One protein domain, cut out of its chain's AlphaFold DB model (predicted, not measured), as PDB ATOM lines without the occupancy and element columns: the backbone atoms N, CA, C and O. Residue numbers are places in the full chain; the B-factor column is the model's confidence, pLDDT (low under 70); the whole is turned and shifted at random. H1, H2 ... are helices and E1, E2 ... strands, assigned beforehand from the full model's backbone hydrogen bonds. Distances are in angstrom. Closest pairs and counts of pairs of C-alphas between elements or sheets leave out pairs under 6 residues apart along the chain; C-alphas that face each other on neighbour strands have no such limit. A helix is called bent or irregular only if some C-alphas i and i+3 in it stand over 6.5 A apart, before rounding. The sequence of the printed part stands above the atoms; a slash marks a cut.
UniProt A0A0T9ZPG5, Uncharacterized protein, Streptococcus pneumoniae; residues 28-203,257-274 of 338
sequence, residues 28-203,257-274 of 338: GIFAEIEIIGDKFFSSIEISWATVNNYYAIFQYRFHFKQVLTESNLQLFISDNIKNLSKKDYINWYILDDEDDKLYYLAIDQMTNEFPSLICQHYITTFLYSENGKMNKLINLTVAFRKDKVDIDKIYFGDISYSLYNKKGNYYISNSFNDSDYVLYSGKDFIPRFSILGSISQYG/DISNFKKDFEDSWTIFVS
ATOM      1  N   GLY A  28      87.732 -27.351   4.786       88.12
ATOM      2  CA  GLY A  28      87.840 -27.264   3.338       88.12
ATOM      3  C   GLY A  28      87.389 -25.929   2.781       88.12
ATOM      4  O   GLY A  28      86.781 -25.109   3.467       88.12
ATOM      5  N   ILE A  29      87.672 -25.739   1.498       89.56
ATOM      6  CA  ILE A  29      87.116 -24.644   0.711       89.56
ATOM      7  C   ILE A  29      85.766 -25.124   0.182       89.56
ATOM      8  O   ILE A  29      85.672 -26.177  -0.445       89.56
ATOM      9  N   PHE A  30      84.711 -24.373   0.480       89.06
ATOM     10  CA  PHE A  30      83.371 -24.619  -0.039       89.06
ATOM     11  C   PHE A  30      83.224 -24.062  -1.458       89.06
ATOM     12  O   PHE A  30      82.706 -24.743  -2.339       89.06
ATOM     13  N   ALA A  31      83.672 -22.823  -1.679       91.19
ATOM     14  CA  ALA A  31      83.626 -22.165  -2.980       91.19
ATOM     15  C   ALA A  31      84.619 -20.999  -3.052       91.19
ATOM     16  O   ALA A  31      84.889 -20.351  -2.046       91.19
ATOM     17  N   GLU A  32      85.079 -20.680  -4.256       93.06
ATOM     18  CA  GLU A  32      85.741 -19.416  -4.572       93.06
ATOM     19  C   GLU A  32      84.953 -18.746  -5.699       93.06
ATOM     20  O   GLU A  32      84.655 -19.370  -6.719       93.06
ATOM     21  N   ILE A  33      84.526 -17.505  -5.475       93.12
ATOM     22  CA  ILE A  33      83.606 -16.789  -6.361       93.12
ATOM     23  C   ILE A  33      84.302 -15.531  -6.856       93.12
ATOM     24  O   ILE A  33      84.514 -14.600  -6.084       93.12
ATOM     25  N   GLU A  34      84.623 -15.488  -8.144       93.88
ATOM     26  CA  GLU A  34      85.134 -14.284  -8.797       93.88
ATOM     27  C   GLU A  34      84.003 -13.264  -9.011       93.88
ATOM     28  O   GLU A  34      82.909 -13.609  -9.472       93.88
ATOM     29  N   ILE A  35      84.261 -11.996  -8.682       90.06
ATOM     30  CA  ILE A  35      83.289 -10.909  -8.825       90.06
ATOM     31  C   ILE A  35      83.674 -10.024 -10.011       90.06
ATOM     32  O   ILE A  35      84.580  -9.190  -9.954       90.06
ATOM     33  N   ILE A  36      82.921 -10.175 -11.098       89.25
ATOM     34  CA  ILE A  36      83.133  -9.422 -12.334       89.25
ATOM     35  C   ILE A  36      82.445  -8.056 -12.243       89.25
ATOM     36  O   ILE A  36      81.254  -7.960 -11.952       89.25
ATOM     37  N   GLY A  37      83.187  -6.993 -12.559       85.94
ATOM     38  CA  GLY A  37      82.651  -5.632 -12.680       85.94
ATOM     39  C   GLY A  37      82.464  -4.868 -11.364       85.94
ATOM     40  O   GLY A  37      82.101  -3.697 -11.410       85.94
ATOM     41  N   ASP A  38      82.749  -5.479 -10.211       90.25
ATOM     42  CA  ASP A  38      82.778  -4.764  -8.931       90.25
ATOM     43  C   ASP A  38      84.025  -3.872  -8.835       90.25
ATOM     44  O   ASP A  38      85.102  -4.233  -9.316       90.25
ATOM     45  N   LYS A  39      83.893  -2.677  -8.256       90.81
ATOM     46  CA  LYS A  39      84.996  -1.708  -8.165       90.81
ATOM     47  C   LYS A  39      86.040  -2.106  -7.116       90.81
ATOM     48  O   LYS A  39      87.215  -1.797  -7.298       90.81
ATOM     49  N   PHE A  40      85.633  -2.802  -6.058       92.62
ATOM     50  CA  PHE A  40      86.442  -3.035  -4.862       92.62
ATOM     51  C   PHE A  40      86.829  -4.501  -4.688       92.62
ATOM     52  O   PHE A  40      87.983  -4.788  -4.370       92.62
ATOM     53  N   PHE A  41      85.907  -5.430  -4.927       93.00
ATOM     54  CA  PHE A  41      86.132  -6.856  -4.710       93.00
ATOM     55  C   PHE A  41      86.610  -7.566  -5.975       93.00
ATOM     56  O   PHE A  41      86.116  -7.321  -7.073       93.00
ATOM     57  N   SER A  42      87.579  -8.461  -5.807       94.19
ATOM     58  CA  SER A  42      88.059  -9.379  -6.845       94.19
ATOM     59  C   SER A  42      87.389 -10.745  -6.725       94.19
ATOM     60  O   SER A  42      86.854 -11.257  -7.704       94.19
ATOM     61  N   SER A  43      87.348 -11.305  -5.516       94.00
ATOM     62  CA  SER A  43      86.700 -12.581  -5.238       94.00
ATOM     63  C   SER A  43      86.244 -12.695  -3.782       94.00
ATOM     64  O   SER A  43      86.640 -11.911  -2.912       94.00
ATOM     65  N   ILE A  44      85.393 -13.686  -3.525       94.19
ATOM     66  CA  ILE A  44      85.030 -14.150  -2.185       94.19
ATOM     67  C   ILE A  44      85.385 -15.634  -2.086       94.19
ATOM     68  O   ILE A  44      84.839 -16.456  -2.823       94.19
ATOM     69  N   GLU A  45      86.264 -15.977  -1.148       93.75
ATOM     70  CA  GLU A  45      86.557 -17.359  -0.761       93.75
ATOM     71  C   GLU A  45      85.644 -17.743   0.413       93.75
ATOM     72  O   GLU A  45      85.586 -17.056   1.436       93.75
ATOM     73  N   ILE A  46      84.916 -18.847   0.268       93.06
ATOM     74  CA  ILE A  46      84.074 -19.436   1.304       93.06
ATOM     75  C   ILE A  46      84.751 -20.723   1.751       93.06
ATOM     76  O   ILE A  46      84.818 -21.688   0.993       93.06
ATOM     77  N   SER A  47      85.206 -20.747   2.994       93.44
ATOM     78  CA  SER A  47      85.810 -21.920   3.623       93.44
ATOM     79  C   SER A  47      84.955 -22.381   4.798       93.44
ATOM     80  O   SER A  47      84.180 -21.601   5.352       93.44
ATOM     81  N   TRP A  48      85.065 -23.648   5.182       92.62
ATOM     82  CA  TRP A  48      84.264 -24.228   6.256       92.62
ATOM     83  C   TRP A  48      85.090 -25.140   7.161       92.62
ATOM     84  O   TRP A  48      86.123 -25.675   6.751       92.62
ATOM     85  N   ALA A  49      84.616 -25.317   8.394       89.88
ATOM     86  CA  ALA A  49      85.122 -26.325   9.316       89.88
ATOM     87  C   ALA A  49      84.008 -26.931  10.167       89.88
ATOM     88  O   ALA A  49      83.058 -26.243  10.549       89.88
ATOM     89  N   THR A  50      84.145 -28.211  10.507       86.62
ATOM     90  CA  THR A  50      83.283 -28.868  11.496       86.62
ATOM     91  C   THR A  50      83.582 -28.335  12.892       86.62
ATOM     92  O   THR A  50      84.709 -28.455  13.355       86.62
ATOM     93  N   VAL A  51      82.579 -27.827  13.608       84.62
ATOM     94  CA  VAL A  51      82.703 -27.580  15.058       84.62
ATOM     95  C   VAL A  51      82.438 -28.886  15.810       84.62
ATOM     96  O   VAL A  51      83.164 -29.283  16.720       84.62
ATOM     97  N   ASN A  52      81.390 -29.596  15.394       80.06
ATOM     98  CA  ASN A  52      80.974 -30.898  15.907       80.06
ATOM     99  C   ASN A  52      80.085 -31.592  14.848       80.06
ATOM    100  O   ASN A  52      80.109 -31.206  13.684       80.06
ATOM    101  N   ASN A  53      79.321 -32.625  15.220       76.94
ATOM    102  CA  ASN A  53      78.488 -33.389  14.281       76.94
ATOM    103  C   ASN A  53      77.261 -32.609  13.817       76.94
ATOM    104  O   ASN A  53      76.650 -32.947  12.809       76.94
ATOM    105  N   TYR A  54      76.855 -31.614  14.596       79.25
ATOM    106  CA  TYR A  54      75.631 -30.862  14.378       79.25
ATOM    107  C   TYR A  54      75.897 -29.534  13.678       79.25
ATOM    108  O   TYR A  54      75.014 -29.036  12.976       79.25
ATOM    109  N   TYR A  55      77.085 -28.957  13.873       84.00
ATOM    110  CA  TYR A  55      77.406 -27.609  13.428       84.00
ATOM    111  C   TYR A  55      78.737 -27.535  12.684       84.00
ATOM    112  O   TYR A  55      79.753 -28.099  13.097       84.00
ATOM    113  N   ALA A  56      78.719 -26.745  11.614       88.00
ATOM    114  CA  ALA A  56      79.892 -26.272  10.903       88.00
ATOM    115  C   ALA A  56      79.918 -24.742  10.941       88.00
ATOM    116  O   ALA A  56      78.869 -24.091  10.948       88.00
ATOM    117  N   ILE A  57      81.120 -24.178  10.945       88.69
ATOM    118  CA  ILE A  57      81.352 -22.746  10.792       88.69
ATOM    119  C   ILE A  57      81.790 -22.461   9.354       88.69
ATOM    120  O   ILE A  57      82.538 -23.236   8.761       88.69
ATOM    121  N   PHE A  58      81.323 -21.339   8.809       90.75
ATOM    122  CA  PHE A  58      81.723 -20.830   7.502       90.75
ATOM    123  C   PHE A  58      82.491 -19.522   7.681       90.75
ATOM    124  O   PHE A  58      82.036 -18.623   8.388       90.75
ATOM    125  N   GLN A  59      83.640 -19.416   7.022       92.25
ATOM    126  CA  GLN A  59      84.441 -18.205   6.930       92.25
ATOM    127  C   GLN A  59      84.301 -17.637   5.519       92.25
ATOM    128  O   GLN A  59      84.584 -18.329   4.541       92.25
ATOM    129  N   TYR A  60      83.909 -16.371   5.427       92.94
ATOM    130  CA  TYR A  60      83.878 -15.617   4.179       92.94
ATOM    131  C   TYR A  60      85.102 -14.702   4.147       92.94
ATOM    132  O   TYR A  60      85.222 -13.807   4.983       92.94
ATOM    133  N   ARG A  61      86.028 -14.930   3.215       92.38
ATOM    134  CA  ARG A  61      87.195 -14.071   3.006       92.38
ATOM    135  C   ARG A  61      86.986 -13.248   1.743       92.38
ATOM    136  O   ARG A  61      86.910 -13.787   0.644       92.38
ATOM    137  N   PHE A  62      86.913 -11.936   1.920       92.31
ATOM    138  CA  PHE A  62      86.833 -10.983   0.821       92.31
ATOM    139  C   PHE A  62      88.234 -10.623   0.337       92.31
ATOM    140  O   PHE A  62      89.084 -10.207   1.124       92.31
ATOM    141  N   HIS A  63      88.459 -10.752  -0.966       91.56
ATOM    142  CA  HIS A  63      89.695 -10.332  -1.609       91.56
ATOM    143  C   HIS A  63      89.468  -8.991  -2.298       91.56
ATOM    144  O   HIS A  63      88.802  -8.908  -3.334       91.56
ATOM    145  N   PHE A  64      90.025  -7.927  -1.731       90.94
ATOM    146  CA  PHE A  64      89.982  -6.605  -2.345       90.94
ATOM    147  C   PHE A  64      90.983  -6.507  -3.499       90.94
ATOM    148  O   PHE A  64      92.080  -7.059  -3.434       90.94
ATOM    149  N   LYS A  65      90.620  -5.767  -4.550       92.19
ATOM    150  CA  LYS A  65      91.500  -5.475  -5.694       92.19
ATOM    151  C   LYS A  65      92.718  -4.643  -5.296       92.19
ATOM    152  O   LYS A  65      93.752  -4.715  -5.952       92.19
ATOM    153  N   GLN A  66      92.575  -3.830  -4.253       87.88
ATOM    154  CA  GLN A  66      93.618  -2.981  -3.688       87.88
ATOM    155  C   GLN A  66      93.448  -2.917  -2.170       87.88
ATOM    156  O   GLN A  66      92.344  -3.107  -1.658       87.88
ATOM    157  N   VAL A  67      94.529  -2.625  -1.449       82.81
ATOM    158  CA  VAL A  67      94.470  -2.394  -0.001       82.81
ATOM    159  C   VAL A  67      93.593  -1.169   0.280       82.81
ATOM    160  O   VAL A  67      93.730  -0.131  -0.372       82.81
ATOM    161  N   LEU A  68      92.689  -1.292   1.255       82.50
ATOM    162  CA  LEU A  68      91.862  -0.182   1.720       82.50
ATOM    163  C   LEU A  68      92.703   0.760   2.590       82.50
ATOM    164  O   LEU A  68      92.800   0.588   3.801       82.50
ATOM    165  N   THR A  69      93.333   1.748   1.960       83.06
ATOM    166  CA  THR A  69      93.866   2.931   2.652       83.06
ATOM    167  C   THR A  69      92.720   3.824   3.123       83.06
ATOM    168  O   THR A  69      91.597   3.675   2.650       83.06
ATOM    169  N   GLU A  70      92.990   4.802   3.988       79.62
ATOM    170  CA  GLU A  70      91.972   5.739   4.492       79.62
ATOM    171  C   GLU A  70      91.161   6.410   3.362       79.62
ATOM    172  O   GLU A  70      89.930   6.404   3.379       79.62
ATOM    173  N   SER A  71      91.833   6.873   2.302       80.56
ATOM    174  CA  SER A  71      91.182   7.476   1.131       80.56
ATOM    175  C   SER A  71      90.287   6.494   0.359       80.56
ATOM    176  O   SER A  71      89.182   6.841  -0.061       80.56
ATOM    177  N   ASN A  72      90.741   5.252   0.167       85.94
ATOM    178  CA  ASN A  72      89.989   4.236  -0.574       85.94
ATOM    179  C   ASN A  72      88.866   3.619   0.270       85.94
ATOM    180  O   ASN A  72      87.844   3.212  -0.280       85.94
ATOM    181  N   LEU A  73      89.036   3.583   1.591       87.31
ATOM    182  CA  LEU A  73      88.035   3.147   2.553       87.31
ATOM    183  C   LEU A  73      86.823   4.082   2.537       87.31
ATOM    184  O   LEU A  73      85.693   3.611   2.433       87.31
ATOM    185  N   GLN A  74      87.048   5.399   2.548       86.50
ATOM    186  CA  GLN A  74      85.963   6.381   2.452       86.50
ATOM    187  C   GLN A  74      85.180   6.245   1.139       86.50
ATOM    188  O   GLN A  74      83.949   6.267   1.150       86.50
ATOM    189  N   LEU A  75      85.872   6.035   0.012       89.75
ATOM    190  CA  LEU A  75      85.224   5.762  -1.276       89.75
ATOM    191  C   LEU A  75      84.426   4.454  -1.252       89.75
ATOM    192  O   LEU A  75      83.301   4.416  -1.745       89.75
ATOM    193  N   PHE A  76      84.986   3.395  -0.662       91.50
ATOM    194  CA  PHE A  76      84.303   2.114  -0.491       91.50
ATOM    195  C   PHE A  76      83.006   2.265   0.302       91.50
ATOM    196  O   PHE A  76      81.964   1.767  -0.132       91.50
ATOM    197  N   ILE A  77      83.050   2.991   1.417       89.31
ATOM    198  CA  ILE A  77      81.873   3.274   2.238       89.31
ATOM    199  C   ILE A  77      80.863   4.101   1.438       89.31
ATOM    200  O   ILE A  77      79.712   3.690   1.310       89.31
ATOM    201  N   SER A  78      81.284   5.223   0.850       87.62
ATOM    202  CA  SER A  78      80.402   6.142   0.116       87.62
ATOM    203  C   SER A  78      79.654   5.456  -1.037       87.62
ATOM    204  O   SER A  78      78.439   5.613  -1.173       87.62
ATOM    205  N   ASP A  79      80.347   4.618  -1.815       90.62
ATOM    206  CA  ASP A  79      79.755   3.924  -2.964       90.62
ATOM    207  C   ASP A  79      78.730   2.847  -2.547       90.62
ATOM    208  O   ASP A  79      77.797   2.552  -3.308       90.62
ATOM    209  N   ASN A  80      78.867   2.280  -1.339       89.06
ATOM    210  CA  ASN A  80      78.100   1.113  -0.886       89.06
ATOM    211  C   ASN A  80      77.085   1.386   0.232       89.06
ATOM    212  O   ASN A  80      76.155   0.595   0.395       89.06
ATOM    213  N   ILE A  81      77.205   2.484   0.982       84.81
ATOM    214  CA  ILE A  81      76.380   2.756   2.173       84.81
ATOM    215  C   ILE A  81      74.878   2.779   1.864       84.81
ATOM    216  O   ILE A  81      74.066   2.300   2.650       84.81
ATOM    217  N   LYS A  82      74.504   3.246   0.668       82.38
ATOM    218  CA  LYS A  82      73.116   3.269   0.180       82.38
ATOM    219  C   LYS A  82      72.478   1.878   0.048       82.38
ATOM    220  O   LYS A  82      71.258   1.786  -0.048       82.38
ATOM    221  N   ASN A  83      73.286   0.818   0.013       78.88
ATOM    222  CA  ASN A  83      72.817  -0.564  -0.085       78.88
ATOM    223  C   ASN A  83      72.503  -1.168   1.296       78.88
ATOM    224  O   ASN A  83      71.891  -2.233   1.372       78.88
ATOM    225  N   LEU A  84      72.894  -0.505   2.391       77.25
ATOM    226  CA  LEU A  84      72.612  -0.968   3.747       77.25
ATOM    227  C   LEU A  84      71.156  -0.664   4.137       77.25
ATOM    228  O   LEU A  84      70.674   0.460   3.994       77.25
ATOM    229  N   SER A  85      70.446  -1.656   4.682       66.31
ATOM    230  CA  SER A  85      69.150  -1.446   5.332       66.31
ATOM    231  C   SER A  85      69.358  -1.003   6.784       66.31
ATOM    232  O   SER A  85      69.991  -1.698   7.574       66.31
ATOM    233  N   LYS A  86      68.770   0.145   7.158       53.38
ATOM    234  CA  LYS A  86      68.909   0.797   8.479       53.38
ATOM    235  C   LYS A  86      68.593  -0.070   9.707       53.38
ATOM    236  O   LYS A  86      68.858   0.397  10.797       53.38
ATOM    237  N   LYS A  87      67.976  -1.252   9.589       54.31
ATOM    238  CA  LYS A  87      67.392  -1.968  10.742       54.31
ATOM    239  C   LYS A  87      68.192  -3.152  11.277       54.31
ATOM    240  O   LYS A  87      67.867  -3.609  12.367       54.31
ATOM    241  N   ASP A  88      69.194  -3.651  10.558       53.06
ATOM    242  CA  ASP A  88      69.572  -5.053  10.770       53.06
ATOM    243  C   ASP A  88      70.914  -5.282  11.488       53.06
ATOM    244  O   ASP A  88      71.112  -6.378  12.010       53.06
ATOM    245  N   TYR A  89      71.826  -4.298  11.583       57.03
ATOM    246  CA  TYR A  89      73.214  -4.622  11.981       57.03
ATOM    247  C   TYR A  89      74.008  -3.558  12.757       57.03
ATOM    248  O   TYR A  89      75.207  -3.734  12.954       57.03
ATOM    249  N   ILE A  90      73.375  -2.463  13.180       56.41
ATOM    250  CA  ILE A  90      74.068  -1.353  13.849       56.41
ATOM    251  C   ILE A  90      73.981  -1.538  15.370       56.41
ATOM    252  O   ILE A  90      72.880  -1.709  15.900       56.41
ATOM    253  N   ASN A  91      75.128  -1.511  16.055       54.09
ATOM    254  CA  ASN A  91      75.216  -1.772  17.497       54.09
ATOM    255  C   ASN A  91      74.687  -0.595  18.342       54.09
ATOM    256  O   ASN A  91      74.197  -0.806  19.449       54.09
ATOM    257  N   TRP A  92      74.712   0.627  17.804       55.22
ATOM    258  CA  TRP A  92      74.219   1.843  18.458       55.22
ATOM    259  C   TRP A  92      73.925   2.936  17.420       55.22
ATOM    260  O   TRP A  92      74.583   3.021  16.388       55.22
ATOM    261  N   TYR A  93      72.920   3.774  17.681       53.06
ATOM    262  CA  TYR A  93      72.625   4.944  16.849       53.06
ATOM    263  C   TYR A  93      73.089   6.203  17.562       53.06
ATOM    264  O   TYR A  93      72.813   6.377  18.749       53.06
ATOM    265  N   ILE A  94      73.703   7.106  16.809       53.75
ATOM    266  CA  ILE A  94      73.866   8.490  17.235       53.75
ATOM    267  C   ILE A  94      72.533   9.195  17.000       53.75
ATOM    268  O   ILE A  94      72.034   9.239  15.874       53.75
ATOM    269  N   LEU A  95      71.921   9.677  18.077       53.91
ATOM    270  CA  LEU A  95      70.779  10.579  18.001       53.91
ATOM    271  C   LEU A  95      71.349  11.980  17.802       53.91
ATOM    272  O   LEU A  95      72.073  12.419  18.682       53.91
ATOM    273  N   ASP A  96      71.072  12.618  16.660       51.25
ATOM    274  CA  ASP A  96      71.523  13.985  16.351       51.25
ATOM    275  C   ASP A  96      71.284  14.913  17.551       51.25
ATOM    276  O   ASP A  96      70.144  15.181  17.928       51.25
ATOM    277  N   ASP A  97      72.381  15.397  18.116       53.12
ATOM    278  CA  ASP A  97      72.463  16.526  19.031       53.12
ATOM    279  C   ASP A  97      73.639  17.375  18.524       53.12
ATOM    280  O   ASP A  97      74.644  16.827  18.064       53.12
ATOM    281  N   GLU A  98      73.503  18.701  18.536       57.09
ATOM    282  CA  GLU A  98      74.374  19.675  17.840       57.09
ATOM    283  C   GLU A  98      75.820  19.790  18.396       57.09
ATOM    284  O   GLU A  98      76.461  20.831  18.271       57.09
ATOM    285  N   ASP A  99      76.353  18.745  19.033       57.44
ATOM    286  CA  ASP A  99      77.601  18.766  19.799       57.44
ATOM    287  C   ASP A  99      78.774  18.143  19.008       57.44
ATOM    288  O   ASP A  99      78.683  17.021  18.506       57.44
ATOM    289  N   ASP A 100      79.932  18.811  18.942       55.94
ATOM    290  CA  ASP A 100      81.105  18.383  18.143       55.94
ATOM    291  C   ASP A 100      81.618  16.966  18.492       55.94
ATOM    292  O   ASP A 100      82.218  16.271  17.665       55.94
ATOM    293  N   LYS A 101      81.356  16.488  19.717       55.75
ATOM    294  CA  LYS A 101      81.689  15.119  20.152       55.75
ATOM    295  C   LYS A 101      80.895  14.045  19.405       55.75
ATOM    296  O   LYS A 101      81.418  12.946  19.207       55.75
ATOM    297  N   LEU A 102      79.670  14.346  18.970       56.66
ATOM    298  CA  LEU A 102      78.857  13.425  18.177       56.66
ATOM    299  C   LEU A 102      79.449  13.193  16.784       56.66
ATOM    300  O   LEU A 102      79.355  12.086  16.257       56.66
ATOM    301  N   TYR A 103      80.112  14.202  16.212       61.94
ATOM    302  CA  TYR A 103      80.725  14.097  14.890       61.94
ATOM    303  C   TYR A 103      81.890  13.097  14.873       61.94
ATOM    304  O   TYR A 103      81.995  12.280  13.958       61.94
ATOM    305  N   TYR A 104      82.722  13.093  15.921       64.00
ATOM    306  CA  TYR A 104      83.815  12.125  16.061       64.00
ATOM    307  C   TYR A 104      83.296  10.686  16.166       64.00
ATOM    308  O   TYR A 104      83.794   9.797  15.481       64.00
ATOM    309  N   LEU A 105      82.260  10.462  16.980       67.00
ATOM    310  CA  LEU A 105      81.640   9.144  17.126       67.00
ATOM    311  C   LEU A 105      81.002   8.672  15.812       67.00
ATOM    312  O   LEU A 105      81.116   7.500  15.461       67.00
ATOM    313  N   ALA A 106      80.385   9.578  15.049       68.31
ATOM    314  CA  ALA A 106      79.804   9.245  13.750       68.31
ATOM    315  C   ALA A 106      80.880   8.828  12.742       68.31
ATOM    316  O   ALA A 106      80.712   7.840  12.029       68.31
ATOM    317  N   ILE A 107      82.008   9.543  12.712       69.75
ATOM    318  CA  ILE A 107      83.155   9.196  11.867       69.75
ATOM    319  C   ILE A 107      83.763   7.853  12.282       69.75
ATOM    320  O   ILE A 107      84.090   7.040  11.413       69.75
ATOM    321  N   ASP A 108      83.898   7.602  13.584       71.38
ATOM    322  CA  ASP A 108      84.423   6.340  14.102       71.38
ATOM    323  C   ASP A 108      83.532   5.164  13.682       71.38
ATOM    324  O   ASP A 108      84.012   4.196  13.090       71.38
ATOM    325  N   GLN A 109      82.213   5.309  13.837       71.69
ATOM    326  CA  GLN A 109      81.237   4.322  13.380       71.69
ATOM    327  C   GLN A 109      81.313   4.085  11.865       71.69
ATOM    328  O   GLN A 109      81.309   2.939  11.404       71.69
ATOM    329  N   MET A 110      81.418   5.157  11.074       74.06
ATOM    330  CA  MET A 110      81.571   5.055   9.623       74.06
ATOM    331  C   MET A 110      82.823   4.269   9.237       74.06
ATOM    332  O   MET A 110      82.781   3.458   8.314       74.06
ATOM    333  N   THR A 111      83.925   4.500   9.943       75.44
ATOM    334  CA  THR A 111      85.233   3.928   9.615       75.44
ATOM    335  C   THR A 111      85.356   2.482  10.093       75.44
ATOM    336  O   THR A 111      85.890   1.644   9.366       75.44
ATOM    337  N   ASN A 112      84.822   2.169  11.275       75.50
ATOM    338  CA  ASN A 112      85.041   0.888  11.946       75.50
ATOM    339  C   ASN A 112      83.899  -0.119  11.737       75.50
ATOM    340  O   ASN A 112      84.162  -1.317  11.627       75.50
ATOM    341  N   GLU A 113      82.641   0.328  11.630       79.31
ATOM    342  CA  GLU A 113      81.490  -0.583  11.525       79.31
ATOM    343  C   GLU A 113      81.025  -0.795  10.083       79.31
ATOM    344  O   GLU A 113      80.790  -1.928   9.660       79.31
ATOM    345  N   PHE A 114      80.888   0.270   9.289       82.94
ATOM    346  CA  PHE A 114      80.287   0.148   7.955       82.94
ATOM    347  C   PHE A 114      81.019  -0.797   7.000       82.94
ATOM    348  O   PHE A 114      80.325  -1.496   6.257       82.94
ATOM    349  N   PRO A 115      82.361  -0.909   7.007       86.94
ATOM    350  CA  PRO A 115      83.033  -1.842   6.115       86.94
ATOM    351  C   PRO A 115      82.595  -3.297   6.320       86.94
ATOM    352  O   PRO A 115      82.357  -4.012   5.343       86.94
ATOM    353  N   SER A 116      82.428  -3.732   7.575       86.81
ATOM    354  CA  SER A 116      81.983  -5.095   7.882       86.81
ATOM    355  C   SER A 116      80.521  -5.309   7.488       86.81
ATOM    356  O   SER A 116      80.182  -6.338   6.897       86.81
ATOM    357  N   LEU A 117      79.667  -4.302   7.707       86.12
ATOM    358  CA  LEU A 117      78.255  -4.343   7.320       86.12
ATOM    359  C   LEU A 117      78.060  -4.395   5.806       86.12
ATOM    360  O   LEU A 117      77.199  -5.131   5.320       86.12
ATOM    361  N   ILE A 118      78.877  -3.660   5.053       89.38
ATOM    362  CA  ILE A 118      78.881  -3.712   3.591       89.38
ATOM    363  C   ILE A 118      79.263  -5.122   3.135       89.38
ATOM    364  O   ILE A 118      78.515  -5.728   2.370       89.38
ATOM    365  N   CYS A 119      80.351  -5.699   3.649       90.50
ATOM    366  CA  CYS A 119      80.730  -7.082   3.333       90.50
ATOM    367  C   CYS A 119      79.603  -8.080   3.671       90.50
ATOM    368  O   CYS A 119      79.260  -8.948   2.865       90.50
ATOM    369  N   GLN A 120      78.951  -7.929   4.824       88.94
ATOM    370  CA  GLN A 120      77.812  -8.763   5.204       88.94
ATOM    371  C   GLN A 120      76.611  -8.601   4.262       88.94
ATOM    372  O   GLN A 120      75.934  -9.586   3.947       88.94
ATOM    373  N   HIS A 121      76.352  -7.393   3.763       87.44
ATOM    374  CA  HIS A 121      75.331  -7.170   2.745       87.44
ATOM    375  C   HIS A 121      75.629  -7.971   1.466       87.44
ATOM    376  O   HIS A 121      74.726  -8.607   0.922       87.44
ATOM    377  N   TYR A 122      76.890  -8.045   1.027       88.31
ATOM    378  CA  TYR A 122      77.264  -8.904  -0.104       88.31
ATOM    379  C   TYR A 122      76.960 -10.385   0.178       88.31
ATOM    380  O   TYR A 122      76.378 -11.068  -0.668       88.31
ATOM    381  N   ILE A 123      77.270 -10.879   1.382       88.88
ATOM    382  CA  ILE A 123      76.966 -12.267   1.774       88.88
ATOM    383  C   ILE A 123      75.453 -12.529   1.753       88.88
ATOM    384  O   ILE A 123      74.991 -13.544   1.225       88.88
ATOM    385  N   THR A 124      74.650 -11.635   2.323       85.88
ATOM    386  CA  THR A 124      73.201 -11.853   2.446       85.88
ATOM    387  C   THR A 124      72.458 -11.696   1.121       85.88
ATOM    388  O   THR A 124      71.507 -12.445   0.875       85.88
ATOM    389  N   THR A 125      72.916 -10.788   0.256       82.81
ATOM    390  CA  THR A 125      72.317 -10.514  -1.055       82.81
ATOM    391  C   THR A 125      72.722 -11.543  -2.107       82.81
ATOM    392  O   THR A 125      71.855 -12.049  -2.819       82.81
ATOM    393  N   PHE A 126      74.012 -11.885  -2.205       82.06
ATOM    394  CA  PHE A 126      74.521 -12.739  -3.286       82.06
ATOM    395  C   PHE A 126      74.673 -14.208  -2.887       82.06
ATOM    396  O   PHE A 126      74.503 -15.085  -3.733       82.06
ATOM    397  N   LEU A 127      74.961 -14.493  -1.614       83.69
ATOM    398  CA  LEU A 127      75.239 -15.854  -1.126       83.69
ATOM    399  C   LEU A 127      74.092 -16.441  -0.286       83.69
ATOM    400  O   LEU A 127      74.161 -17.595   0.126       83.69
ATOM    401  N   TYR A 128      73.026 -15.667  -0.048       75.06
ATOM    402  CA  TYR A 128      71.809 -16.082   0.662       75.06
ATOM    403  C   TYR A 128      72.046 -16.681   2.063       75.06
ATOM    404  O   TYR A 128      71.358 -17.619   2.469       75.06
ATOM    405  N   SER A 129      72.975 -16.118   2.843       80.81
ATOM    406  CA  SER A 129      73.175 -16.544   4.236       80.81
ATOM    407  C   SER A 129      71.988 -16.154   5.124       80.81
ATOM    408  O   SER A 129      71.789 -14.981   5.436       80.81
ATOM    409  N   GLU A 130      71.203 -17.138   5.569       77.12
ATOM    410  CA  GLU A 130      70.081 -16.914   6.494       77.12
ATOM    411  C   GLU A 130      70.558 -16.419   7.867       77.12
ATOM    412  O   GLU A 130      69.937 -15.531   8.447       77.12
ATOM    413  N   ASN A 131      71.690 -16.926   8.371       78.44
ATOM    414  CA  ASN A 131      72.241 -16.446   9.641       78.44
ATOM    415  C   ASN A 131      72.703 -14.986   9.529       78.44
ATOM    416  O   ASN A 131      72.425 -14.190  10.421       78.44
ATOM    417  N   GLY A 132      73.329 -14.624   8.402       78.81
ATOM    418  CA  GLY A 132      73.728 -13.246   8.126       78.81
ATOM    419  C   GLY A 132      72.551 -12.288   7.948       78.81
ATOM    420  O   GLY A 132      72.724 -11.102   8.165       78.81
ATOM    421  N   LYS A 133      71.350 -12.757   7.589       77.75
ATOM    422  CA  LYS A 133      70.152 -11.892   7.550       77.75
ATOM    423  C   LYS A 133      69.572 -11.614   8.933       77.75
ATOM    424  O   LYS A 133      68.917 -10.603   9.136       77.75
ATOM    425  N   MET A 134      69.740 -12.559   9.855       78.06
ATOM    426  CA  MET A 134      69.117 -12.512  11.180       78.06
ATOM    427  C   MET A 134      70.025 -11.889  12.244       78.06
ATOM    428  O   MET A 134      69.541 -11.483  13.301       78.06
ATOM    429  N   ASN A 135      71.340 -11.882  12.007       79.44
ATOM    430  CA  ASN A 135      72.357 -11.502  12.980       79.44
ATOM    431  C   ASN A 135      73.546 -10.823  12.296       79.44
ATOM    432  O   ASN A 135      73.969 -11.283  11.236       79.44
ATOM    433  N   LYS A 136      74.168  -9.833  12.954       81.88
ATOM    434  CA  LYS A 136      75.510  -9.353  12.584       81.88
ATOM    435  C   LYS A 136      76.491 -10.534  12.595       81.88
ATOM    436  O   LYS A 136      76.516 -11.325  13.551       81.88
ATOM    437  N   LEU A 137      77.223 -10.715  11.501       85.25
ATOM    438  CA  LEU A 137      78.281 -11.711  11.390       85.25
ATOM    439  C   LEU A 137      79.532 -11.179  12.079       85.25
ATOM    440  O   LEU A 137      79.788  -9.981  12.063       85.25
ATOM    441  N   ILE A 138      80.297 -12.086  12.677       86.56
ATOM    442  CA  ILE A 138      81.563 -11.739  13.318       86.56
ATOM    443  C   ILE A 138      82.552 -11.343  12.233       86.56
ATOM    444  O   ILE A 138      82.776 -12.112  11.292       86.56
ATOM    445  N   ASN A 139      83.142 -10.166  12.380       87.38
ATOM    446  CA  ASN A 139      84.181  -9.692  11.488       87.38
ATOM    447  C   ASN A 139      85.572  -9.888  12.104       87.38
ATOM    448  O   ASN A 139      85.750  -9.769  13.314       87.38
ATOM    449  N   LEU A 140      86.562 -10.167  11.254       88.31
ATOM    450  CA  LEU A 140      87.977 -10.125  11.612       88.31
ATOM    451  C   LEU A 140      88.691  -9.185  10.645       88.31
ATOM    452  O   LEU A 140      88.990  -9.567   9.511       88.31
ATOM    453  N   THR A 141      88.985  -7.971  11.096       86.12
ATOM    454  CA  THR A 141      89.784  -7.015  10.321       86.12
ATOM    455  C   THR A 141      91.264  -7.302  10.532       86.12
ATOM    456  O   THR A 141      91.687  -7.582  11.649       86.12
ATOM    457  N   VAL A 142      92.074  -7.218   9.475       86.81
ATOM    458  CA  VAL A 142      93.535  -7.313   9.602       86.81
ATOM    459  C   VAL A 142      94.136  -5.915   9.571       86.81
ATOM    460  O   VAL A 142      94.028  -5.214   8.566       86.81
ATOM    461  N   ALA A 143      94.789  -5.537  10.662       84.75
ATOM    462  CA  ALA A 143      95.589  -4.331  10.787       84.75
ATOM    463  C   ALA A 143      97.072  -4.718  10.856       84.75
ATOM    464  O   ALA A 143      97.455  -5.650  11.562       84.75
ATOM    465  N   PHE A 144      97.924  -4.002  10.131       85.75
ATOM    466  CA  PHE A 144      99.361  -4.258  10.126       85.75
ATOM    467  C   PHE A 144     100.143  -2.963  10.312       85.75
ATOM    468  O   PHE A 144      99.683  -1.882   9.947       85.75
ATOM    469  N   ARG A 145     101.341  -3.083  10.883       81.56
ATOM    470  CA  ARG A 145     102.282  -1.972  11.053       81.56
ATOM    471  C   ARG A 145     103.684  -2.360  10.598       81.56
ATOM    472  O   ARG A 145     104.015  -3.544  10.512       81.56
ATOM    473  N   LYS A 146     104.534  -1.354  10.409       88.06
ATOM    474  CA  LYS A 146     105.939  -1.536  10.027       88.06
ATOM    475  C   LYS A 146     106.748  -2.293  11.080       88.06
ATOM    476  O   LYS A 146     107.514  -3.195  10.757       88.06
ATOM    477  N   ASP A 147     106.562  -1.964  12.354       90.12
ATOM    478  CA  ASP A 147     107.346  -2.569  13.429       90.12
ATOM    479  C   ASP A 147     106.846  -3.960  13.814       90.12
ATOM    480  O   ASP A 147     105.659  -4.281  13.725       90.12
ATOM    481  N   LYS A 148     107.763  -4.802  14.302       90.38
ATOM    482  CA  LYS A 148     107.425  -6.116  14.854       90.38
ATOM    483  C   LYS A 148     106.425  -5.956  16.019       90.38
ATOM    484  O   LYS A 148     106.486  -4.990  16.778       90.38
ATOM    485  N   VAL A 149     105.501  -6.906  16.167       89.88
ATOM    486  CA  VAL A 149     104.692  -7.039  17.392       89.88
ATOM    487  C   VAL A 149     105.632  -7.343  18.560       89.88
ATOM    488  O   VAL A 149     106.434  -8.273  18.469       89.88
ATOM    489  N   ASP A 150     105.549  -6.522  19.602       91.00
ATOM    490  CA  ASP A 150     106.288  -6.653  20.858       91.00
ATOM    491  C   ASP A 150     105.246  -6.863  21.955       91.00
ATOM    492  O   ASP A 150     104.522  -5.927  22.293       91.00
ATOM    493  N   ILE A 151     105.093  -8.118  22.384       88.88
ATOM    494  CA  ILE A 151     103.956  -8.556  23.195       88.88
ATOM    495  C   ILE A 151     103.937  -7.890  24.568       88.88
ATOM    496  O   ILE A 151     102.884  -7.467  25.029       88.88
ATOM    497  N   ASP A 152     105.121  -7.672  25.138       88.56
ATOM    498  CA  ASP A 152     105.309  -7.104  26.473       88.56
ATOM    499  C   ASP A 152     104.942  -5.611  26.539       88.56
ATOM    500  O   ASP A 152     104.819  -5.035  27.618       88.56
ATOM    501  N   LYS A 153     104.781  -4.958  25.380       89.31
ATOM    502  CA  LYS A 153     104.392  -3.542  25.271       89.31
ATOM    503  C   LYS A 153     102.933  -3.344  24.884       89.31
ATOM    504  O   LYS A 153     102.508  -2.200  24.713       89.31
ATOM    505  N   ILE A 154     102.189  -4.421  24.660       87.00
ATOM    506  CA  ILE A 154     100.808  -4.325  24.202       87.00
ATOM    507  C   ILE A 154      99.892  -4.238  25.409       87.00
ATOM    508  O   ILE A 154      99.898  -5.097  26.281       87.00
ATOM    509  N   TYR A 155      99.074  -3.190  25.415       84.31
ATOM    510  CA  TYR A 155      97.923  -3.114  26.293       84.31
ATOM    511  C   TYR A 155      96.764  -3.846  25.628       84.31
ATOM    512  O   TYR A 155      96.255  -3.410  24.592       84.31
ATOM    513  N   PHE A 156      96.378  -4.973  26.205       78.38
ATOM    514  CA  PHE A 156      95.271  -5.782  25.712       78.38
ATOM    515  C   PHE A 156      93.935  -5.299  26.247       78.38
ATOM    516  O   PHE A 156      92.917  -5.467  25.579       78.38
ATOM    517  N   GLY A 157      93.940  -4.635  27.399       72.69
ATOM    518  CA  GLY A 157      92.751  -4.051  27.989       72.69
ATOM    519  C   GLY A 157      92.325  -4.690  29.295       72.69
ATOM    520  O   GLY A 157      93.012  -5.562  29.806       72.69
ATOM    521  N   ASP A 158      91.187  -4.253  29.834       67.75
ATOM    522  CA  ASP A 158      90.715  -4.695  31.152       67.75
ATOM    523  C   ASP A 158      89.694  -5.842  31.084       67.75
ATOM    524  O   ASP A 158      89.470  -6.508  32.092       67.75
ATOM    525  N   ILE A 159      89.063  -6.089  29.925       60.88
ATOM    526  CA  ILE A 159      87.933  -7.040  29.778       60.88
ATOM    527  C   ILE A 159      88.003  -7.821  28.444       60.88
ATOM    528  O   ILE A 159      87.014  -8.370  27.960       60.88
ATOM    529  N   SER A 160      89.162  -7.849  27.791       67.31
ATOM    530  CA  SER A 160      89.334  -8.467  26.471       67.31
ATOM    531  C   SER A 160      89.886  -9.890  26.562       67.31
ATOM    532  O   SER A 160      90.604 -10.247  27.497       67.31
ATOM    533  N   TYR A 161      89.567 -10.702  25.552       77.12
ATOM    534  CA  TYR A 161      90.273 -11.949  25.279       77.12
ATOM    535  C   TYR A 161      91.179 -11.725  24.079       77.12
ATOM    536  O   TYR A 161      90.714 -11.359  22.995       77.12
ATOM    537  N   SER A 162      92.470 -11.982  24.265       86.62
ATOM    538  CA  SER A 162      93.462 -11.843  23.209       86.62
ATOM    539  C   SER A 162      94.237 -13.134  22.981       86.62
ATOM    540  O   SER A 162      94.587 -13.851  23.914       86.62
ATOM    541  N   LEU A 163      94.513 -13.434  21.715       88.12
ATOM    542  CA  LEU A 163      95.280 -14.597  21.281       88.12
ATOM    543  C   LEU A 163      96.548 -14.141  20.571       88.12
ATOM    544  O   LEU A 163      96.474 -13.556  19.493       88.12
ATOM    545  N   TYR A 164      97.711 -14.457  21.123       91.12
ATOM    546  CA  TYR A 164      99.001 -14.188  20.501       91.12
ATOM    547  C   TYR A 164      99.556 -15.433  19.818       91.12
ATOM    548  O   TYR A 164      99.739 -16.462  20.459       91.12
ATOM    549  N   ASN A 165      99.869 -15.337  18.526       91.19
ATOM    550  CA  ASN A 165     100.551 -16.395  17.794       91.19
ATOM    551  C   ASN A 165     102.072 -16.221  17.891       91.19
ATOM    552  O   ASN A 165     102.642 -15.324  17.260       91.19
ATOM    553  N   LYS A 166     102.743 -17.129  18.606       89.81
ATOM    554  CA  LYS A 166     104.197 -17.075  18.848       89.81
ATOM    555  C   LYS A 166     105.004 -17.192  17.551       89.81
ATOM    556  O   LYS A 166     105.974 -16.468  17.339       89.81
ATOM    557  N   LYS A 167     104.583 -18.087  16.650       87.69
ATOM    558  CA  LYS A 167     105.305 -18.415  15.407       87.69
ATOM    559  C   LYS A 167     105.180 -17.326  14.339       87.69
ATOM    560  O   LYS A 167     106.158 -16.984  13.680       87.69
ATOM    561  N   GLY A 168     103.972 -16.813  14.145       86.38
ATOM    562  CA  GLY A 168     103.643 -15.791  13.153       86.38
ATOM    563  C   GLY A 168     103.832 -14.362  13.656       86.38
ATOM    564  O   GLY A 168     103.854 -13.442  12.844       86.38
ATOM    565  N   ASN A 169     103.994 -14.180  14.968       90.88
ATOM    566  CA  ASN A 169     104.179 -12.894  15.627       90.88
ATOM    567  C   ASN A 169     103.099 -11.860  15.260       90.88
ATOM    568  O   ASN A 169     103.381 -10.767  14.757       90.88
ATOM    569  N   TYR A 170     101.859 -12.247  15.521       91.75
ATOM    570  CA  TYR A 170     100.665 -11.419  15.420       91.75
ATOM    571  C   TYR A 170      99.728 -11.782  16.570       91.75
ATOM    572  O   TYR A 170      99.833 -12.877  17.125       91.75
ATOM    573  N   TYR A 171      98.814 -10.887  16.925       91.00
ATOM    574  CA  TYR A 171      97.793 -11.169  17.928       91.00
ATOM    575  C   TYR A 171      96.402 -10.828  17.411       91.00
ATOM    576  O   TYR A 171      96.250 -10.052  16.472       91.00
ATOM    577  N   ILE A 172      95.394 -11.443  18.007       89.50
ATOM    578  CA  ILE A 172      93.983 -11.199  17.737       89.50
ATOM    579  C   ILE A 172      93.374 -10.704  19.038       89.50
ATOM    580  O   ILE A 172      93.556 -11.360  20.056       89.50
ATOM    581  N   SER A 173      92.662  -9.584  19.000       86.44
ATOM    582  CA  SER A 173      91.917  -9.051  20.145       86.44
ATOM    583  C   SER A 173      90.483  -8.775  19.722       86.44
ATOM    584  O   SER A 173      90.249  -8.367  18.579       86.44
ATOM    585  N   ASN A 174      89.527  -8.973  20.625       78.25
ATOM    586  CA  ASN A 174      88.203  -8.377  20.467       78.25
ATOM    587  C   ASN A 174      88.300  -6.860  20.686       78.25
ATOM    588  O   ASN A 174      89.115  -6.401  21.495       78.25
ATOM    589  N   SER A 175      87.507  -6.072  19.956       60.88
ATOM    590  CA  SER A 175      87.350  -4.663  20.314       60.88
ATOM    591  C   SER A 175      86.579  -4.586  21.638       60.88
ATOM    592  O   SER A 175      85.703  -5.407  21.907       60.88
ATOM    593  N   PHE A 176      86.923  -3.619  22.485       49.56
ATOM    594  CA  PHE A 176      86.413  -3.482  23.856       49.56
ATOM    595  C   PHE A 176      84.876  -3.473  23.993       49.56
ATOM    596  O   PHE A 176      84.387  -3.686  25.097       49.56
ATOM    597  N   ASN A 177      84.129  -3.245  22.905       46.06
ATOM    598  CA  ASN A 177      82.670  -3.110  22.910       46.06
ATOM    599  C   ASN A 177      81.927  -3.924  21.828       46.06
ATOM    600  O   ASN A 177      80.697  -3.890  21.824       46.06
ATOM    601  N   ASP A 178      82.606  -4.668  20.942       57.25
ATOM    602  CA  ASP A 178      81.934  -5.401  19.856       57.25
ATOM    603  C   ASP A 178      82.253  -6.896  19.819       57.25
ATOM    604  O   ASP A 178      83.249  -7.389  20.342       57.25
ATOM    605  N   SER A 179      81.407  -7.636  19.096       64.62
ATOM    606  CA  SER A 179      81.668  -9.020  18.692       64.62
ATOM    607  C   SER A 179      82.771  -9.163  17.637       64.62
ATOM    608  O   SER A 179      82.999 -10.274  17.163       64.62
ATOM    609  N   ASP A 180      83.369  -8.055  17.200       80.12
ATOM    610  CA  ASP A 180      84.311  -8.009  16.090       80.12
ATOM    611  C   ASP A 180      85.753  -8.069  16.596       80.12
ATOM    612  O   ASP A 180      86.117  -7.532  17.645       80.12
ATOM    613  N   TYR A 181      86.581  -8.753  15.819       84.38
ATOM    614  CA  TYR A 181      87.971  -9.014  16.131       84.38
ATOM    615  C   TYR A 181      88.886  -8.209  15.216       84.38
ATOM    616  O   TYR A 181      88.587  -7.969  14.041       84.38
ATOM    617  N   VAL A 182      90.057  -7.862  15.736       86.25
ATOM    618  CA  VAL A 182      91.141  -7.294  14.941       86.25
ATOM    619  C   VAL A 182      92.373  -8.170  15.094       86.25
ATOM    620  O   VAL A 182      92.812  -8.467  16.203       86.25
ATOM    621  N   LEU A 183      92.921  -8.598  13.959       90.31
ATOM    622  CA  LEU A 183      94.223  -9.235  13.877       90.31
ATOM    623  C   LEU A 183      95.270  -8.152  13.649       90.31
ATOM    624  O   LEU A 183      95.276  -7.512  12.601       90.31
ATOM    625  N   TYR A 184      96.187  -8.010  14.594       89.94
ATOM    626  CA  TYR A 184      97.299  -7.076  14.542       89.94
ATOM    627  C   TYR A 184      98.605  -7.797  14.219       89.94
ATOM    628  O   TYR A 184      99.068  -8.658  14.975       89.94
ATOM    629  N   SER A 185      99.232  -7.419  13.110       91.88
ATOM    630  CA  SER A 185     100.530  -7.940  12.677       91.88
ATOM    631  C   SER A 185     101.580  -6.839  12.515       91.88
ATOM    632  O   SER A 185     101.287  -5.645  12.477       91.88
ATOM    633  N   GLY A 186     102.847  -7.250  12.453       88.44
ATOM    634  CA  GLY A 186     103.986  -6.355  12.255       88.44
ATOM    635  C   GLY A 186     104.740  -6.638  10.959       88.44
ATOM    636  O   GLY A 186     104.456  -7.626  10.281       88.44
ATOM    637  N   LYS A 187     105.763  -5.828  10.668       88.69
ATOM    638  CA  LYS A 187     106.643  -5.959   9.489       88.69
ATOM    639  C   LYS A 187     105.924  -5.857   8.144       88.69
ATOM    640  O   LYS A 187     106.297  -6.564   7.211       88.69
ATOM    641  N   ASP A 188     104.889  -5.022   8.064       84.62
ATOM    642  CA  ASP A 188     104.084  -4.822   6.849       84.62
ATOM    643  C   ASP A 188     103.572  -6.142   6.237       84.62
ATOM    644  O   ASP A 188     103.393  -6.282   5.028       84.62
ATOM    645  N   PHE A 189     103.354  -7.142   7.095       85.56
ATOM    646  CA  PHE A 189     102.962  -8.487   6.704       85.56
ATOM    647  C   PHE A 189     101.510  -8.747   7.081       85.56
ATOM    648  O   PHE A 189     101.136  -8.629   8.245       85.56
ATOM    649  N   ILE A 190     100.702  -9.171   6.112       84.81
ATOM    650  CA  ILE A 190      99.332  -9.636   6.337       84.81
ATOM    651  C   ILE A 190      99.384 -11.162   6.504       84.81
ATOM    652  O   ILE A 190      99.615 -11.872   5.519       84.81
ATOM    653  N   PRO A 191      99.188 -11.707   7.718       84.25
ATOM    654  CA  PRO A 191      99.230 -13.144   7.915       84.25
ATOM    655  C   PRO A 191      98.056 -13.818   7.221       84.25
ATOM    656  O   PRO A 191      96.904 -13.389   7.321       84.25
ATOM    657  N   ARG A 192      98.337 -14.946   6.563       81.19
ATOM    658  CA  ARG A 192      97.295 -15.836   6.049       81.19
ATOM    659  C   ARG A 192      96.679 -16.609   7.215       81.19
ATOM    660  O   ARG A 192      97.016 -17.762   7.459       81.19
ATOM    661  N   PHE A 193      95.800 -15.943   7.951       84.06
ATOM    662  CA  PHE A 193      95.130 -16.506   9.115       84.06
ATOM    663  C   PHE A 193      93.772 -17.118   8.749       84.06
ATOM    664  O   PHE A 193      93.002 -16.566   7.955       84.06
ATOM    665  N   SER A 194      93.475 -18.268   9.348       83.06
ATOM    666  CA  SER A 194      92.131 -18.829   9.428       83.06
ATOM    667  C   SER A 194      91.985 -19.563  10.751       83.06
ATOM    668  O   SER A 194      92.819 -20.397  11.097       83.06
ATOM    669  N   ILE A 195      90.899 -19.276  11.462       82.81
ATOM    670  CA  ILE A 195      90.568 -19.957  12.716       82.81
ATOM    671  C   ILE A 195      89.941 -21.343  12.476       82.81
ATOM    672  O   ILE A 195      89.815 -22.139  13.400       82.81
ATOM    673  N   LEU A 196      89.571 -21.657  11.229       88.00
ATOM    674  CA  LEU A 196      88.858 -22.880  10.856       88.00
ATOM    675  C   LEU A 196      89.632 -24.154  11.202       88.00
ATOM    676  O   LEU A 196      89.041 -25.093  11.728       88.00
ATOM    677  N   GLY A 197      90.945 -24.169  10.947       83.25
ATOM    678  CA  GLY A 197      91.817 -25.292  11.302       83.25
ATOM    679  C   GLY A 197      91.768 -25.588  12.797       83.25
ATOM    680  O   GLY A 197      91.442 -26.702  13.203       83.25
ATOM    681  N   SER A 198      91.977 -24.549  13.605       81.00
ATOM    682  CA  SER A 198      91.913 -24.649  15.059       81.00
ATOM    683  C   SER A 198      90.511 -25.042  15.537       81.00
ATOM    684  O   SER A 198      90.382 -25.921  16.374       81.00
ATOM    685  N   ILE A 199      89.432 -24.467  15.002       84.62
ATOM    686  CA  ILE A 199      88.064 -24.845  15.413       84.62
ATOM    687  C   ILE A 199      87.751 -26.296  15.057       84.62
ATOM    688  O   ILE A 199      87.120 -26.988  15.848       84.62
ATOM    689  N   SER A 200      88.207 -26.784  13.905       83.62
ATOM    690  CA  SER A 200      88.056 -28.198  13.561       83.62
ATOM    691  C   SER A 200      88.749 -29.085  14.594       83.62
ATOM    692  O   SER A 200      88.153 -30.029  15.126       83.62
ATOM    693  N   GLN A 201      89.981 -28.708  14.951       79.50
ATOM    694  CA  GLN A 201      90.819 -29.400  15.926       79.50
ATOM    695  C   GLN A 201      90.217 -29.412  17.336       79.50
ATOM    696  O   GLN A 201      90.037 -30.484  17.914       79.50
ATOM    697  N   TYR A 202      89.847 -28.238  17.849       78.81
ATOM    698  CA  TYR A 202      89.441 -28.007  19.238       78.81
ATOM    699  C   TYR A 202      87.926 -27.969  19.459       78.81
ATOM    700  O   TYR A 202      87.486 -27.878  20.595       78.81
ATOM    701  N   GLY A 203      87.115 -28.031  18.405       80.88
ATOM    702  CA  GLY A 203      85.667 -28.180  18.488       80.88
ATOM    703  C   GLY A 203      84.945 -27.096  19.289       80.88
ATOM    704  O   GLY A 203      85.142 -25.896  19.075       80.88
ATOM    705  N   ASP A 257      91.308 -37.611  24.269       55.84
ATOM    706  CA  ASP A 257      92.580 -37.011  24.680       55.84
ATOM    707  C   ASP A 257      92.790 -35.510  24.404       55.84
ATOM    708  O   ASP A 257      93.772 -35.079  23.801       55.84
ATOM    709  N   ILE A 258      91.886 -34.688  24.950       57.44
ATOM    710  CA  ILE A 258      92.008 -33.220  25.031       57.44
ATOM    711  C   ILE A 258      93.404 -32.770  25.528       57.44
ATOM    712  O   ILE A 258      93.859 -31.688  25.161       57.44
ATOM    713  N   SER A 259      94.101 -33.572  26.346       60.28
ATOM    714  CA  SER A 259      95.376 -33.197  26.976       60.28
ATOM    715  C   SER A 259      96.522 -32.981  25.977       60.28
ATOM    716  O   SER A 259      97.214 -31.967  26.054       60.28
ATOM    717  N   ASN A 260      96.674 -33.866  24.988       59.62
ATOM    718  CA  ASN A 260      97.714 -33.745  23.964       59.62
ATOM    719  C   ASN A 260      97.422 -32.590  22.995       59.62
ATOM    720  O   ASN A 260      98.306 -31.793  22.694       59.62
ATOM    721  N   PHE A 261      96.159 -32.421  22.592       62.06
ATOM    722  CA  PHE A 261      95.758 -31.310  21.726       62.06
ATOM    723  C   PHE A 261      95.955 -29.940  22.391       62.06
ATOM    724  O   PHE A 261      96.337 -28.982  21.714       62.06
ATOM    725  N   LYS A 262      95.701 -29.829  23.704       68.06
ATOM    726  CA  LYS A 262      95.924 -28.598  24.485       68.06
ATOM    727  C   LYS A 262      97.371 -28.123  24.384       68.06
ATOM    728  O   LYS A 262      97.599 -26.949  24.106       68.06
ATOM    729  N   LYS A 263      98.322 -29.044  24.548       71.38
ATOM    730  CA  LYS A 263      99.750 -28.727  24.504       71.38
ATOM    731  C   LYS A 263     100.158 -28.144  23.149       71.38
ATOM    732  O   LYS A 263     100.799 -27.101  23.112       71.38
ATOM    733  N   ASP A 264      99.679 -28.728  22.050       74.62
ATOM    734  CA  ASP A 264      99.945 -28.212  20.699       74.62
ATOM    735  C   ASP A 264      99.414 -26.778  20.495       74.62
ATOM    736  O   ASP A 264     100.029 -25.967  19.786       74.62
ATOM    737  N   PHE A 265      98.271 -26.446  21.117       78.50
ATOM    738  CA  PHE A 265      97.727 -25.088  21.072       78.50
ATOM    739  C   PHE A 265      98.630 -24.128  21.833       78.50
ATOM    740  O   PHE A 265      99.036 -23.114  21.274       78.50
ATOM    741  N   GLU A 266      98.949 -24.455  23.086       80.38
ATOM    742  CA  GLU A 266      99.739 -23.615  23.992       80.38
ATOM    743  C   GLU A 266     101.192 -23.450  23.516       80.38
ATOM    744  O   GLU A 266     101.810 -22.405  23.733       80.38
ATOM    745  N   ASP A 267     101.728 -24.416  22.767       83.81
ATOM    746  CA  ASP A 267     103.024 -24.297  22.093       83.81
ATOM    747  C   ASP A 267     103.000 -23.224  20.988       83.81
ATOM    748  O   ASP A 267     104.005 -22.559  20.720       83.81
ATOM    749  N   SER A 268     101.842 -23.011  20.359       84.94
ATOM    750  CA  SER A 268     101.674 -22.086  19.231       84.94
ATOM    751  C   SER A 268     101.070 -20.735  19.625       84.94
ATOM    752  O   SER A 268     101.340 -19.720  18.969       84.94
ATOM    753  N   TRP A 269     100.257 -20.719  20.678       88.06
ATOM    754  CA  TRP A 269      99.416 -19.605  21.082       88.06
ATOM    755  C   TRP A 269      99.580 -19.288  22.567       88.06
ATOM    756  O   TRP A 269      99.654 -20.186  23.398       88.06
ATOM    757  N   THR A 270      99.590 -18.000  22.893       90.19
ATOM    758  CA  THR A 270      99.394 -17.503  24.261       90.19
ATOM    759  C   THR A 270      98.037 -16.820  24.341       90.19
ATOM    760  O   THR A 270      97.654 -16.106  23.411       90.19
ATOM    761  N   ILE A 271      97.316 -17.037  25.437       87.12
ATOM    762  CA  ILE A 271      96.024 -16.400  25.690       87.12
ATOM    763  C   ILE A 271      96.213 -15.358  26.772       87.12
ATOM    764  O   ILE A 271      96.788 -15.648  27.819       87.12
ATOM    765  N   PHE A 272      95.674 -14.176  26.521       87.25
ATOM    766  CA  PHE A 272      95.589 -13.110  27.497       87.25
ATOM    767  C   PHE A 272      94.123 -12.861  27.826       87.25
ATOM    768  O   PHE A 272      93.283 -12.767  26.924       87.25
ATOM    769  N   VAL A 273      93.827 -12.776  29.118       83.38
ATOM    770  CA  VAL A 273      92.568 -12.225  29.616       83.38
ATOM    771  C   VAL A 273      92.916 -10.916  30.276       83.38
ATOM    772  O   VAL A 273      93.714 -10.884  31.214       83.38
ATOM    773  N   SER A 274      92.356  -9.836  29.746       81.88
ATOM    774  CA  SER A 274      92.815  -8.499  30.082       81.88
ATOM    775  C   SER A 274      94.305  -8.398  29.732       81.88
ATOM    776  O   SER A 274      94.633  -8.558  28.565       81.88
TER     777      SER A 274
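AT A GLANCE: This is residues 28 to 203 and 257 to 274 of the 338 residues of an uncharacterized protein of Streptococcus pneumoniae (UniProt A0A0T9ZPG5). Two sheets stand apart from each other, one of five short strands, E4 to E8, and one of three longer strands, E1 to E3, with helices at two opposite ends: a loose group of H1, H2 and H3 at one, H5 and H6 at the other. H5 lies over the three-stranded sheet, and H6 leads straight into E8, an edge strand of the five-stranded one. The printed part has 194 residues with six named helices and eight named strands, in the order E1 E2 E3 H1 H2 H3 H4 E4 E5 E6 E7 H5 H6 E8. The larger sheet, in the order E4 E7 E6 E5 E8, is mixed, the smaller, E1 E2 E3, antiparallel; the class is mixed, helices and strands. The whole is compact, with a radius of gyration of the C-alphas of 18.2 A and spans of 55 by 39 by 30 A.

IN THESE COORDINATES: The larger sheet holds E4, residues 140 to 144, E5, 161 to 165, E6, 170 to 174, E7, 181 to 185, and E8, 269 to 273. The smaller holds E1, residues 28 to 34, from C-alpha 28 at (87.840, -27.264, 3.338), E2, 41 to 50, 27.5 A long, and E3, 56 to 64, 25.8 A. The helices are H1, residues 70 to 83, 20.7 A, H2, 100 to 112, 19.0 A, H3, 114 to 126, 18.0 A, H4, 130 to 134, H5, 196 to 203, and H6, 258 to 268. H1 is irregular, with C-alphas 79 and 82 7.4 A apart. E8 ends with C-alpha 273 at (92.568, -12.225, 29.616).

HOW THE PARTS SIT: In the twisted larger sheet E4 and E7 are parallel, N 143 and O 183 being 2.8 A apart, within hydrogen-bond range. E5, E6 and E7 form a meander, each strand the antiparallel neighbour of the one before, as do E1, E2 and E3; N 172 and O 163 are 2.8 A apart, N 184 and O 171 2.8 A, N 30 and O 46 2.7 A, N 59 and O 47 2.8 A. E5 and E8 are antiparallel, with N 164 and O 270 at 2.8 A. H6 only grazes the larger sheet, with residues 263 to 268. H5 and H6 are close but not clearly touching, the closest C-alphas, of Tyr 202 and Phe 261, 7.6 A apart. H5 is on the smaller sheet at a height of 8.1 A, over E2 and along the strands. H3 only grazes that sheet, with residues 119 to 123. H1 and H3 touch at Ile 77 and Pro 115, C-alphas 6.5 A apart, at a steep tilt of 45 degrees, the same way. H1 and H2 only just touch, with 3 pairs of C-alphas within 8 A, the closest those of Ile 77 and Met 110, 7.6 A. H3 touches H4 with residues 120 to 124 alone, the closest C-alphas being those of Thr 124 and Gly 132, 5.9 A. Every O i to N i+4 pair is within hydrogen-bond range in H3, H4 and H5; in H1 8 of 10 are, in H2 8 of 9, in H6 6 of 7.

THE WHOLE: The C-alphas of Glu 98 and Asp 257, the two farthest apart, are 59.9 A apart. Residues 204 to 256 are not printed, and C-alphas 203 and 257 lie 12.8 A apart across the cut. The links H1 to H2 and E4 to E5 are long. The mean pLDDT of the printed part is 80.5; it is under 70 in residues 85 to 107, 158 to 160, 175 to 179 and 257 to 262.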